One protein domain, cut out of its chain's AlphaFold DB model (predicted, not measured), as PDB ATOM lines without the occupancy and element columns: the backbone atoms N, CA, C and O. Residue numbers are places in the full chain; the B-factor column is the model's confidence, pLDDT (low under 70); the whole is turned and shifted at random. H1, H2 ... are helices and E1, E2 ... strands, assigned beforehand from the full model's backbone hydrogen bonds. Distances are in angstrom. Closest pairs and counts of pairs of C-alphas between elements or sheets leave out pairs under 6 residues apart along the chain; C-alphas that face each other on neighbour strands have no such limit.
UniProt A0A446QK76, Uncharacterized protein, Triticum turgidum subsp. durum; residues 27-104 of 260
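AT A GLANCE: This is residues 27 to 104 of the 260 residues of an uncharacterized protein of Triticum turgidum subsp. durum (UniProt A0A446QK76). Three helices, H2, H3 and H4, run roughly lengthwise with their centres in a triangle; H3 and H4 form a helical hairpin, and H2 is more loosely placed beside H3. The short helix H1 is at one end of this group, by the beginning of H2, and a small two-strand hairpin, E1 and E2, is at the other end, following H4. The printed part has 78 residues with four named helices and then two named strands, in the order H1, H2, H3, H4, E1, E2; the sheet, E1 - E2, is antiparallel and the class is mostly helix. The whole is compact, with a radius of gyration of the C-alphas of 12.2 A, and rounded, spanning 31 by 25 by 21 A.

IN THESE COORDINATES: E1 is residues 91 to 93, 6.8 A from first to last C-alpha, and E2 is residues 96 to 99, 8.5 A, ending with C-alpha 99 at (0.084, -24.064, -18.064). The longest helix, H3, is residues 61 to 74, 20.1 A long, with C-alpha 61 at (0.327, -14.979, -23.646). H4 is residues 79 to 86, 10.4 A; H2 is residues 39 to 48, 14.1 A; H1 is residues 32 to 35, 5.1 A, with C-alpha 32 at (-14.750, -8.266, -28.569).

HOW THE PARTS SIT: E1 and E2 form an antiparallel hairpin, their directions 174 degrees apart. N 93 and O 96 are 3.2 A apart and N 96 and O 93 are 3.4 A apart, both within hydrogen-bond range. H3 is apart from both strands. H3 and H4, a helical hairpin, touch, with their closest C-alphas, those of Tyr 69 and Leu 86, 5.0 A apart; they run opposite ways at a shallow tilt of 28 degrees. H2 and H3 are close but not clearly touching, their closest C-alphas, Leu 46 and Leu 62, being 7.0 A apart; they run opposite ways at a shallow tilt of 18 degrees. H2 and H4 are near each other, with 6 pairs of C-alphas within 10 A. H1 and H2 touch only at the corner by their link, the closest C-alphas being those of Leu 32 and Pro 40, 5.9 A apart. H1 and H3 are only just apart, at 8.4 A between their closest C-alphas. In H2, H3 and H4 every O i to N i+4 pair is within hydrogen-bond range; H1 is too short for such a pair.

THE WHOLE: The two farthest C-alphas, those of Arg 29 and Asp 104, are 36.2 A apart. The printed part has no cut. The link from H2 to H3, residues 49 to 60, is long, and within it residues 55 to 56 pair antiparallel with residues 59 to 60; the other links are tight. The mean pLDDT of the printed part is 89.4, with residues 92 to 98 and 103 to 104 under 70.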
ATOM      1  N   PHE A  27     -12.160  -6.401 -34.785       97.44
ATOM      2  CA  PHE A  27     -10.819  -6.564 -34.206       97.44
ATOM      3  C   PHE A  27     -10.047  -5.246 -34.156       97.44
ATOM      4  O   PHE A  27      -9.511  -4.890 -33.113       97.44
ATOM      5  N   LEU A  28     -10.054  -4.478 -35.251       96.00
ATOM      6  CA  LEU A  28      -9.404  -3.160 -35.308       96.00
ATOM      7  C   LEU A  28     -10.000  -2.157 -34.307       96.00
ATOM      8  O   LEU A  28      -9.332  -1.198 -33.930       96.00
ATOM      9  N   ARG A  29     -11.259  -2.351 -33.902       95.56
ATOM     10  CA  ARG A  29     -11.938  -1.535 -32.886       95.56
ATOM     11  C   ARG A  29     -11.674  -2.008 -31.456       95.56
ATOM     12  O   ARG A  29     -12.021  -1.283 -30.532       95.56
ATOM     13  N   GLY A  30     -11.127  -3.210 -31.270       95.56
ATOM     14  CA  GLY A  30     -11.075  -3.868 -29.963       95.56
ATOM     15  C   GLY A  30     -12.454  -4.266 -29.420       95.56
ATOM     16  O   GLY A  30     -12.599  -4.479 -28.220       95.56
ATOM     17  N   ASP A  31     -13.475  -4.354 -30.279       97.00
ATOM     18  CA  ASP A  31     -14.849  -4.676 -29.882       97.00
ATOM     19  C   ASP A  31     -15.054  -6.194 -29.868       97.00
ATOM     20  O   ASP A  31     -15.474  -6.803 -30.854       97.00
ATOM     21  N   LEU A  32     -14.703  -6.813 -28.738       96.50
ATOM     22  CA  LEU A  32     -14.750  -8.266 -28.569       96.50
ATOM     23  C   LEU A  32     -16.167  -8.832 -28.728       96.50
ATOM     24  O   LEU A  32     -16.328  -9.885 -29.336       96.50
ATOM     25  N   ALA A  33     -17.186  -8.128 -28.230       97.31
ATOM     26  CA  ALA A  33     -18.573  -8.587 -28.294       97.31
ATOM     27  C   ALA A  33     -19.111  -8.581 -29.733       97.31
ATOM     28  O   ALA A  33     -19.869  -9.473 -30.113       97.31
ATOM     29  N   ALA A  34     -18.693  -7.608 -30.552       96.94
ATOM     30  CA  ALA A  34     -19.024  -7.587 -31.975       96.94
ATOM     31  C   ALA A  34     -18.268  -8.648 -32.792       96.94
ATOM     32  O   ALA A  34     -18.726  -9.008 -33.878       96.94
ATOM     33  N   VAL A  35     -17.119  -9.139 -32.309       96.19
ATOM     34  CA  VAL A  35     -16.449 -10.303 -32.907       96.19
ATOM     35  C   VAL A  35     -17.246 -11.569 -32.604       96.19
ATOM     36  O   VAL A  35     -17.578 -12.316 -33.521       96.19
ATOM     37  N   ASP A  36     -17.534 -11.815 -31.329       97.19
ATOM     38  CA  ASP A  36     -18.248 -12.988 -30.829       97.19
ATOM     39  C   ASP A  36     -18.867 -12.637 -29.467       97.19
ATOM     40  O   ASP A  36     -18.126 -12.248 -28.560       97.19
ATOM     41  N   PRO A  37     -20.193 -12.779 -29.289       97.44
ATOM     42  CA  PRO A  37     -20.863 -12.446 -28.032       97.44
ATOM     43  C   PRO A  37     -20.281 -13.146 -26.795       97.44
ATOM     44  O   PRO A  37     -20.339 -12.588 -25.703       97.44
ATOM     45  N   GLU A  38     -19.686 -14.333 -26.964       97.19
ATOM     46  CA  GLU A  38     -19.073 -15.101 -25.874       97.19
ATOM     47  C   GLU A  38     -17.616 -14.700 -25.603       97.19
ATOM     48  O   GLU A  38     -17.067 -14.989 -24.542       97.19
ATOM     49  N   LEU A  39     -16.950 -14.014 -26.534       97.44
ATOM     50  CA  LEU A  39     -15.526 -13.704 -26.407       97.44
ATOM     51  C   LEU A  39     -15.172 -12.877 -25.158       97.44
ATOM     52  O   LEU A  39     -14.160 -13.202 -24.534       97.44
ATOM     53  N   PRO A  40     -15.957 -11.867 -24.724       98.31
ATOM     54  CA  PRO A  40     -15.659 -11.137 -23.492       98.31
ATOM     55  C   PRO A  40     -15.571 -12.035 -22.249       98.31
ATOM     56  O   PRO A  40     -14.668 -11.857 -21.428       98.31
ATOM     57  N   SER A  41     -16.472 -13.015 -22.107       98.12
ATOM     58  CA  SER A  41     -16.479 -13.919 -20.950       98.12
ATOM     59  C   SER A  41     -15.289 -14.882 -21.000       98.12
ATOM     60  O   SER A  41     -14.590 -15.047 -20.002       98.12
ATOM     61  N   LEU A  42     -14.983 -15.429 -22.180       97.69
ATOM     62  CA  LEU A  42     -13.830 -16.308 -22.397       97.69
ATOM     63  C   LEU A  42     -12.497 -15.600 -22.115       97.69
ATOM     64  O   LEU A  42     -11.622 -16.151 -21.449       97.69
ATOM     65  N   VAL A  43     -12.350 -14.355 -22.574       97.44
ATOM     66  CA  VAL A  43     -11.161 -13.534 -22.298       97.44
ATOM     67  C   VAL A  43     -11.033 -13.236 -20.807       97.44
ATOM     68  O   VAL A  43      -9.929 -13.309 -20.275       97.44
ATOM     69  N   SER A  44     -12.144 -12.974 -20.111       97.38
ATOM     70  CA  SER A  44     -12.145 -12.783 -18.653       97.38
ATOM     71  C   SER A  44     -11.596 -14.004 -17.903       97.38
ATOM     72  O   SER A  44     -10.806 -13.852 -16.969       97.38
ATOM     73  N   VAL A  45     -11.932 -15.221 -18.349       96.31
ATOM     74  CA  VAL A  45     -11.388 -16.467 -17.780       96.31
ATOM     75  C   VAL A  45      -9.870 -16.547 -17.976       96.31
ATOM     76  O   VAL A  45      -9.145 -16.813 -17.019       96.31
ATOM     77  N   LEU A  46      -9.367 -16.260 -19.182       95.69
ATOM     78  CA  LEU A  46      -7.925 -16.257 -19.469       95.69
ATOM     79  C   LEU A  46      -7.165 -15.200 -18.658       95.69
ATOM     80  O   LEU A  46      -6.082 -15.472 -18.140       95.69
ATOM     81  N   VAL A  47      -7.729 -13.996 -18.535       95.75
ATOM     82  CA  VAL A  47      -7.164 -12.917 -17.713       95.75
ATOM     83  C   VAL A  47      -7.096 -13.345 -16.250       95.75
ATOM     84  O   VAL A  47      -6.044 -13.207 -15.635       95.75
ATOM     85  N   SER A  48      -8.178 -13.921 -15.721       94.50
ATOM     86  CA  SER A  48      -8.245 -14.392 -14.331       94.50
ATOM     87  C   SER A  48      -7.241 -15.514 -14.040       94.50
ATOM     88  O   SER A  48      -6.778 -15.642 -12.912       94.50
ATOM     89  N   ALA A  49      -6.874 -16.297 -15.057       92.38
ATOM     90  CA  ALA A  49      -5.835 -17.324 -14.987       92.38
ATOM     91  C   ALA A  49      -4.399 -16.777 -15.174       92.38
ATOM     92  O   ALA A  49      -3.450 -17.551 -15.246       92.38
ATOM     93  N   GLY A  50      -4.215 -15.455 -15.290       91.75
ATOM     94  CA  GLY A  50      -2.896 -14.825 -15.410       91.75
ATOM     95  C   GLY A  50      -2.314 -14.797 -16.830       91.75
ATOM     96  O   GLY A  50      -1.149 -14.438 -17.013       91.75
ATOM     97  N   ALA A  51      -3.095 -15.114 -17.874       93.50
ATOM     98  CA  ALA A  51      -2.594 -15.122 -19.256       93.50
ATOM     99  C   ALA A  51      -2.045 -13.751 -19.703       93.50
ATOM    100  O   ALA A  51      -1.130 -13.675 -20.525       93.50
ATOM    101  N   GLY A  52      -2.601 -12.657 -19.171       93.75
ATOM    102  CA  GLY A  52      -2.144 -11.293 -19.456       93.75
ATOM    103  C   GLY A  52      -0.802 -10.936 -18.810       93.75
ATOM    104  O   GLY A  52      -0.113 -10.049 -19.302       93.75
ATOM    105  N   GLU A  53      -0.416 -11.640 -17.749       91.56
ATOM    106  CA  GLU A  53       0.809 -11.393 -16.978       91.56
ATOM    107  C   GLU A  53       1.987 -12.224 -17.504       91.56
ATOM    108  O   GLU A  53       3.152 -11.861 -17.348       91.56
ATOM    109  N   CYS A  54       1.684 -13.335 -18.176       89.69
ATOM    110  CA  CYS A  54       2.678 -14.250 -18.711       89.69
ATOM    111  C   CYS A  54       3.342 -13.682 -19.970       89.69
ATOM    112  O   CYS A  54       2.685 -13.475 -20.993       89.69
ATOM    113  N   TYR A  55       4.662 -13.501 -19.937       90.25
ATOM    114  CA  TYR A  55       5.439 -13.194 -21.138       90.25
ATOM    115  C   TYR A  55       5.409 -14.367 -22.129       90.25
ATOM    116  O   TYR A  55       5.624 -15.523 -21.762       90.25
ATOM    117  N   HIS A  56       5.195 -14.060 -23.407       88.69
ATOM    118  CA  HIS A  56       5.204 -15.035 -24.487       88.69
ATOM    119  C   HIS A  56       5.816 -14.441 -25.764       88.69
ATOM    120  O   HIS A  56       5.147 -13.758 -26.541       88.69
ATOM    121  N   LYS A  57       7.102 -14.745 -26.000       84.38
ATOM    122  CA  LYS A  57       7.901 -14.390 -27.196       84.38
ATOM    123  C   LYS A  57       8.030 -12.884 -27.471       84.38
ATOM    124  O   LYS A  57       9.095 -12.308 -27.292       84.38
ATOM    125  N   HIS A  58       6.973 -12.239 -27.944       80.62
ATOM    126  CA  HIS A  58       6.990 -10.839 -28.389       80.62
ATOM    127  C   HIS A  58       5.927  -9.984 -27.686       80.62
ATOM    128  O   HIS A  58       5.710  -8.841 -28.069       80.62
ATOM    129  N   GLY A  59       5.264 -10.530 -26.663       89.75
ATOM    130  CA  GLY A  59       4.213  -9.849 -25.915       89.75
ATOM    131  C   GLY A  59       3.722 -10.703 -24.752       89.75
ATOM    132  O   GLY A  59       4.510 -11.421 -24.133       89.75
ATOM    133  N   THR A  60       2.425 -10.632 -24.467       94.00
ATOM    134  CA  THR A  60       1.772 -11.448 -23.435       94.00
ATOM    135  C   THR A  60       1.175 -12.718 -24.037       94.00
ATOM    136  O   THR A  60       0.859 -12.773 -25.230       94.00
ATOM    137  N   PHE A  61       0.988 -13.749 -23.216       93.94
ATOM    138  CA  PHE A  61       0.327 -14.979 -23.646       93.94
ATOM    139  C   PHE A  61      -1.122 -14.714 -24.064       93.94
ATOM    140  O   PHE A  61      -1.551 -15.199 -25.105       93.94
ATOM    141  N   LEU A  62      -1.842 -13.843 -23.349       95.31
ATOM    142  CA  LEU A  62      -3.185 -13.413 -23.743       95.31
ATOM    143  C   LEU A  62      -3.222 -12.799 -25.150       95.31
ATOM    144  O   LEU A  62      -4.096 -13.147 -25.941       95.31
ATOM    145  N   ALA A  63      -2.272 -11.917 -25.481       94.31
ATOM    146  CA  ALA A  63      -2.195 -11.330 -26.818       94.31
ATOM    147  C   ALA A  63      -1.954 -12.406 -27.888       94.31
ATOM    148  O   ALA A  63      -2.592 -12.391 -28.936       94.31
ATOM    149  N   HIS A  64      -1.098 -13.389 -27.597       94.12
ATOM    150  CA  HIS A  64      -0.866 -14.523 -28.487       94.12
ATOM    151  C   HIS A  64      -2.132 -15.370 -28.725       94.12
ATOM    152  O   HIS A  64      -2.418 -15.735 -29.865       94.12
ATOM    153  N   LEU A  65      -2.902 -15.656 -27.673       95.50
ATOM    154  CA  LEU A  65      -4.161 -16.401 -27.764       95.50
ATOM    155  C   LEU A  65      -5.217 -15.645 -28.587       95.50
ATOM    156  O   LEU A  65      -5.850 -16.222 -29.474       95.50
ATOM    157  N   LEU A  66      -5.361 -14.340 -28.339       96.50
ATOM    158  CA  LEU A  66      -6.254 -13.462 -29.098       96.50
ATOM    159  C   LEU A  66      -5.845 -13.346 -30.571       96.50
ATOM    160  O   LEU A  66      -6.712 -13.344 -31.444       96.50
ATOM    161  N   ASP A  67      -4.543 -13.305 -30.864       95.69
ATOM    162  CA  ASP A  67      -4.028 -13.309 -32.233       95.69
ATOM    163  C   ASP A  67      -4.437 -14.587 -32.976       95.69
ATOM    164  O   ASP A  67      -4.904 -14.509 -34.111       95.69
ATOM    165  N   VAL A  68      -4.311 -15.760 -32.345       96.06
ATOM    166  CA  VAL A  68      -4.731 -17.035 -32.953       96.06
ATOM    167  C   VAL A  68      -6.241 -17.074 -33.171       96.06
ATOM    168  O   VAL A  68      -6.695 -17.469 -34.247       96.06
ATOM    169  N   TYR A  69      -7.022 -16.593 -32.204       97.69
ATOM    170  CA  TYR A  69      -8.466 -16.459 -32.369       97.69
ATOM    171  C   TYR A  69      -8.823 -15.550 -33.559       97.69
ATOM    172  O   TYR A  69      -9.643 -15.932 -34.395       97.69
ATOM    173  N   ARG A  70      -8.163 -14.389 -33.699       97.88
ATOM    174  CA  ARG A  70      -8.354 -13.469 -34.836       97.88
ATOM    175  C   ARG A  70      -8.068 -14.151 -36.173       97.88
ATOM    176  O   ARG A  70      -8.883 -14.031 -37.083       97.88
ATOM    177  N   ILE A  71      -6.959 -14.886 -36.284       97.31
ATOM    178  CA  ILE A  71      -6.599 -15.637 -37.498       97.31
ATOM    179  C   ILE A  71      -7.733 -16.596 -37.884       97.31
ATOM    180  O   ILE A  71      -8.256 -16.525 -38.994       97.31
ATOM    181  N   LEU A  72      -8.166 -17.449 -36.949       96.62
ATOM    182  CA  LEU A  72      -9.200 -18.455 -37.206       96.62
ATOM    183  C   LEU A  72     -10.533 -17.820 -37.619       96.62
ATOM    184  O   LEU A  72     -11.170 -18.276 -38.569       96.62
ATOM    185  N   ARG A  73     -10.933 -16.731 -36.956       95.62
ATOM    186  CA  ARG A  73     -12.155 -15.990 -37.293       95.62
ATOM    187  C   ARG A  73     -12.090 -15.357 -38.678       95.62
ATOM    188  O   ARG A  73     -13.060 -15.449 -39.425       95.62
ATOM    189  N   LEU A  74     -10.963 -14.743 -39.041       95.69
ATOM    190  CA  LEU A  74     -10.784 -14.141 -40.366       95.69
ATOM    191  C   LEU A  74     -10.712 -15.189 -41.482       95.69
ATOM    192  O   LEU A  74     -11.126 -14.911 -42.604       95.69
ATOM    193  N   TRP A  75     -10.271 -16.408 -41.174       95.06
ATOM    194  CA  TRP A  75     -10.334 -17.549 -42.094       95.06
ATOM    195  C   TRP A  75     -11.736 -18.166 -42.201       95.06
ATOM    196  O   TRP A  75     -11.942 -19.101 -42.975       95.06
ATOM    197  N   GLY A  76     -12.707 -17.650 -41.443       92.81
ATOM    198  CA  GLY A  76     -14.079 -18.146 -41.422       92.81
ATOM    199  C   GLY A  76     -14.231 -19.490 -40.711       92.81
ATOM    200  O   GLY A  76     -15.189 -20.209 -40.990       92.81
ATOM    201  N   ALA A  77     -13.291 -19.857 -39.833       93.44
ATOM    202  CA  ALA A  77     -13.402 -21.080 -39.049       93.44
ATOM    203  C   ALA A  77     -14.690 -21.063 -38.201       93.44
ATOM    204  O   ALA A  77     -15.062 -20.000 -37.693       93.44
ATOM    205  N   PRO A  78     -15.357 -22.217 -38.011       93.31
ATOM    206  CA  PRO A  78     -16.526 -22.308 -37.141       93.31
ATOM    207  C   PRO A  78     -16.238 -21.779 -35.731       93.31
ATOM    208  O   PRO A  78     -15.129 -21.954 -35.220       93.31
ATOM    209  N   ASP A  79     -17.244 -21.202 -35.068       93.00
ATOM    210  CA  ASP A  79     -17.088 -20.604 -33.731       93.00
ATOM    211  C   ASP A  79     -16.451 -21.571 -32.727       93.00
ATOM    212  O   ASP A  79     -15.551 -21.185 -31.987       93.00
ATOM    213  N   ALA A  80     -16.862 -22.843 -32.738       92.44
ATOM    214  CA  ALA A  80     -16.287 -23.875 -31.877       92.44
ATOM    215  C   ALA A  80     -14.777 -24.062 -32.112       92.44
ATOM    216  O   ALA A  80     -14.008 -24.142 -31.155       92.44
ATOM    217  N   VAL A  81     -14.336 -24.055 -33.375       93.12
ATOM    218  CA  VAL A  81     -12.920 -24.183 -33.751       93.12
ATOM    219  C   VAL A  81     -12.140 -22.940 -33.330       93.12
ATOM    220  O   VAL A  81     -11.078 -23.059 -32.724       93.12
ATOM    221  N   ALA A  82     -12.674 -21.745 -33.601       95.50
ATOM    222  CA  ALA A  82     -12.036 -20.497 -33.201       95.50
ATOM    223  C   ALA A  82     -11.893 -20.410 -31.674       95.50
ATOM    224  O   ALA A  82     -10.795 -20.173 -31.173       95.50
ATOM    225  N   ARG A  83     -12.972 -20.674 -30.925       95.56
ATOM    226  CA  ARG A  83     -12.976 -20.682 -29.453       95.56
ATOM    227  C   ARG A  83     -12.047 -21.752 -28.884       95.56
ATOM    228  O   ARG A  83     -11.349 -21.470 -27.924       95.56
ATOM    229  N   CYS A  84     -11.962 -22.935 -29.491       93.75
ATOM    230  CA  CYS A  84     -10.958 -23.933 -29.110       93.75
ATOM    231  C   CYS A  84      -9.532 -23.389 -29.316       93.75
ATOM    232  O   CYS A  84      -8.701 -23.449 -28.410       93.75
ATOM    233  N   GLY A  85      -9.272 -22.762 -30.466       94.56
ATOM    234  CA  GLY A  85      -8.000 -22.102 -30.757       94.56
ATOM    235  C   GLY A  85      -7.645 -20.972 -29.786       94.56
ATOM    236  O   GLY A  85      -6.468 -20.784 -29.488       94.56
ATOM    237  N   LEU A  86      -8.625 -20.261 -29.220       96.25
ATOM    238  CA  LEU A  86      -8.390 -19.243 -28.185       96.25
ATOM    239  C   LEU A  86      -7.741 -19.821 -26.919       96.25
ATOM    240  O   LEU A  86      -6.997 -19.119 -26.252       96.25
ATOM    241  N   PHE A  87      -7.995 -21.088 -26.590       94.31
ATOM    242  CA  PHE A  87      -7.440 -21.755 -25.405       94.31
ATOM    243  C   PHE A  87      -6.255 -22.670 -25.737       94.31
ATOM    244  O   PHE A  87      -5.830 -23.479 -24.906       94.31
ATOM    245  N   HIS A  88      -5.711 -22.578 -26.954       90.44
ATOM    246  CA  HIS A  88      -4.606 -23.441 -27.349       90.44
ATOM    247  C   HIS A  88      -3.392 -23.222 -26.432       90.44
ATOM    248  O   HIS A  88      -3.025 -22.103 -26.093       90.44
ATOM    249  N   SER A  89      -2.741 -24.315 -26.035       84.19
ATOM    250  CA  SER A  89      -1.598 -24.303 -25.107       84.19
ATOM    251  C   SER A  89      -1.882 -23.785 -23.689       84.19
ATOM    252  O   SER A  89      -0.946 -23.730 -22.898       84.19
ATOM    253  N   SER A  90      -3.129 -23.464 -23.317       82.69
ATOM    254  CA  SER A  90      -3.465 -23.007 -21.955       82.69
ATOM    255  C   SER A  90      -3.252 -24.080 -20.874       82.69
ATOM    256  O   SER A  90      -3.119 -23.760 -19.695       82.69
ATOM    257  N   TYR A  91      -3.160 -25.349 -21.280       76.69
ATOM    258  CA  TYR A  91      -2.838 -26.501 -20.431       76.69
ATOM    259  C   TYR A  91      -1.383 -26.970 -20.597       76.69
ATOM    260  O   TYR A  91      -1.084 -28.131 -20.326       76.69
ATOM    261  N   SER A  92      -0.479 -26.091 -21.056       65.44
ATOM    262  CA  SER A  92       0.861 -26.450 -21.546       65.44
ATOM    263  C   SER A  92       0.824 -27.249 -22.861       65.44
ATOM    264  O   SER A  92      -0.224 -27.691 -23.335       65.44
ATOM    265  N   ASN A  93       1.977 -27.379 -23.515       62.19
ATOM    266  CA  ASN A  93       2.167 -28.255 -24.670       62.19
ATOM    267  C   ASN A  93       3.572 -28.883 -24.632       62.19
ATOM    268  O   ASN A  93       4.391 -28.555 -23.778       62.19
ATOM    269  N   SER A  94       3.882 -29.776 -25.577       55.12
ATOM    270  CA  SER A  94       5.169 -30.496 -25.622       55.12
ATOM    271  C   SER A  94       6.412 -29.605 -25.795       55.12
ATOM    272  O   SER A  94       7.527 -30.095 -25.649       55.12
ATOM    273  N   TYR A  95       6.241 -28.322 -26.122       56.34
ATOM    274  CA  TYR A  95       7.316 -27.378 -26.438       56.34
ATOM    275  C   TYR A  95       7.373 -26.167 -25.493       56.34
ATOM    276  O   TYR A  95       8.397 -25.486 -25.445       56.34
ATOM    277  N   VAL A  96       6.300 -25.869 -24.754       58.50
ATOM    278  CA  VAL A  96       6.176 -24.688 -23.890       58.50
ATOM    279  C   VAL A  96       5.492 -25.081 -22.584       58.50
ATOM    280  O   VAL A  96       4.300 -25.377 -22.576       58.50
ATOM    281  N   ASN A  97       6.237 -25.012 -21.476       63.12
ATOM    282  CA  ASN A  97       5.714 -25.239 -20.127       63.12
ATOM    283  C   ASN A  97       5.044 -23.974 -19.562       63.12
ATOM    284  O   ASN A  97       5.576 -23.328 -18.662       63.12
ATOM    285  N   LEU A  98       3.911 -23.591 -20.153       63.75
ATOM    286  CA  LEU A  98       3.106 -22.434 -19.748       63.75
ATOM    287  C   LEU A  98       1.653 -22.879 -19.526       63.75
ATOM    288  O   LEU A  98       0.759 -22.527 -20.291       63.75
ATOM    289  N   ALA A  99       1.432 -23.717 -18.511       72.00
ATOM    290  CA  ALA A  99       0.084 -24.064 -18.064       72.00
ATOM    291  C   ALA A  99      -0.482 -22.919 -17.216       72.00
ATOM    292  O   ALA A  99       0.093 -22.574 -16.185       72.00
ATOM    293  N   ILE A 100      -1.607 -22.353 -17.648       79.19
ATOM    294  CA  ILE A 100      -2.402 -21.394 -16.861       79.19
ATOM    295  C   ILE A 100      -3.616 -22.065 -16.206       79.19
ATOM    296  O   ILE A 100      -4.221 -21.504 -15.298       79.19
ATOM    297  N   PHE A 101      -3.956 -23.282 -16.638       80.44
ATOM    298  CA  PHE A 101      -4.945 -24.135 -15.990       80.44
ATOM    299  C   PHE A 101      -4.294 -25.427 -15.508       80.44
ATOM    300  O   PHE A 101      -3.568 -26.086 -16.258       80.44
ATOM    301  N   GLU A 102      -4.599 -25.816 -14.272       70.69
ATOM    302  CA  GLU A 102      -4.275 -27.147 -13.768       70.69
ATOM    303  C   GLU A 102      -5.274 -28.168 -14.343       70.69
ATOM    304  O   GLU A 102      -6.483 -27.913 -14.334       70.69
ATOM    305  N   PRO A 103      -4.812 -29.315 -14.870       68.06
ATOM    306  CA  PRO A 103      -5.715 -30.363 -15.319       68.06
ATOM    307  C   PRO A 103      -6.446 -30.970 -14.114       68.06
ATOM    308  O   PRO A 103      -5.811 -31.442 -13.170       68.06
ATOM    309  N   ASP A 104      -7.781 -31.001 -14.149       67.31
ATOM    310  CA  ASP A 104      -8.553 -31.714 -13.129       67.31
ATOM    311  C   ASP A 104      -8.508 -33.223 -13.400       67.31
ATOM    312  O   ASP A 104      -9.287 -33.773 -14.178       67.31
TER     313      ASP A 104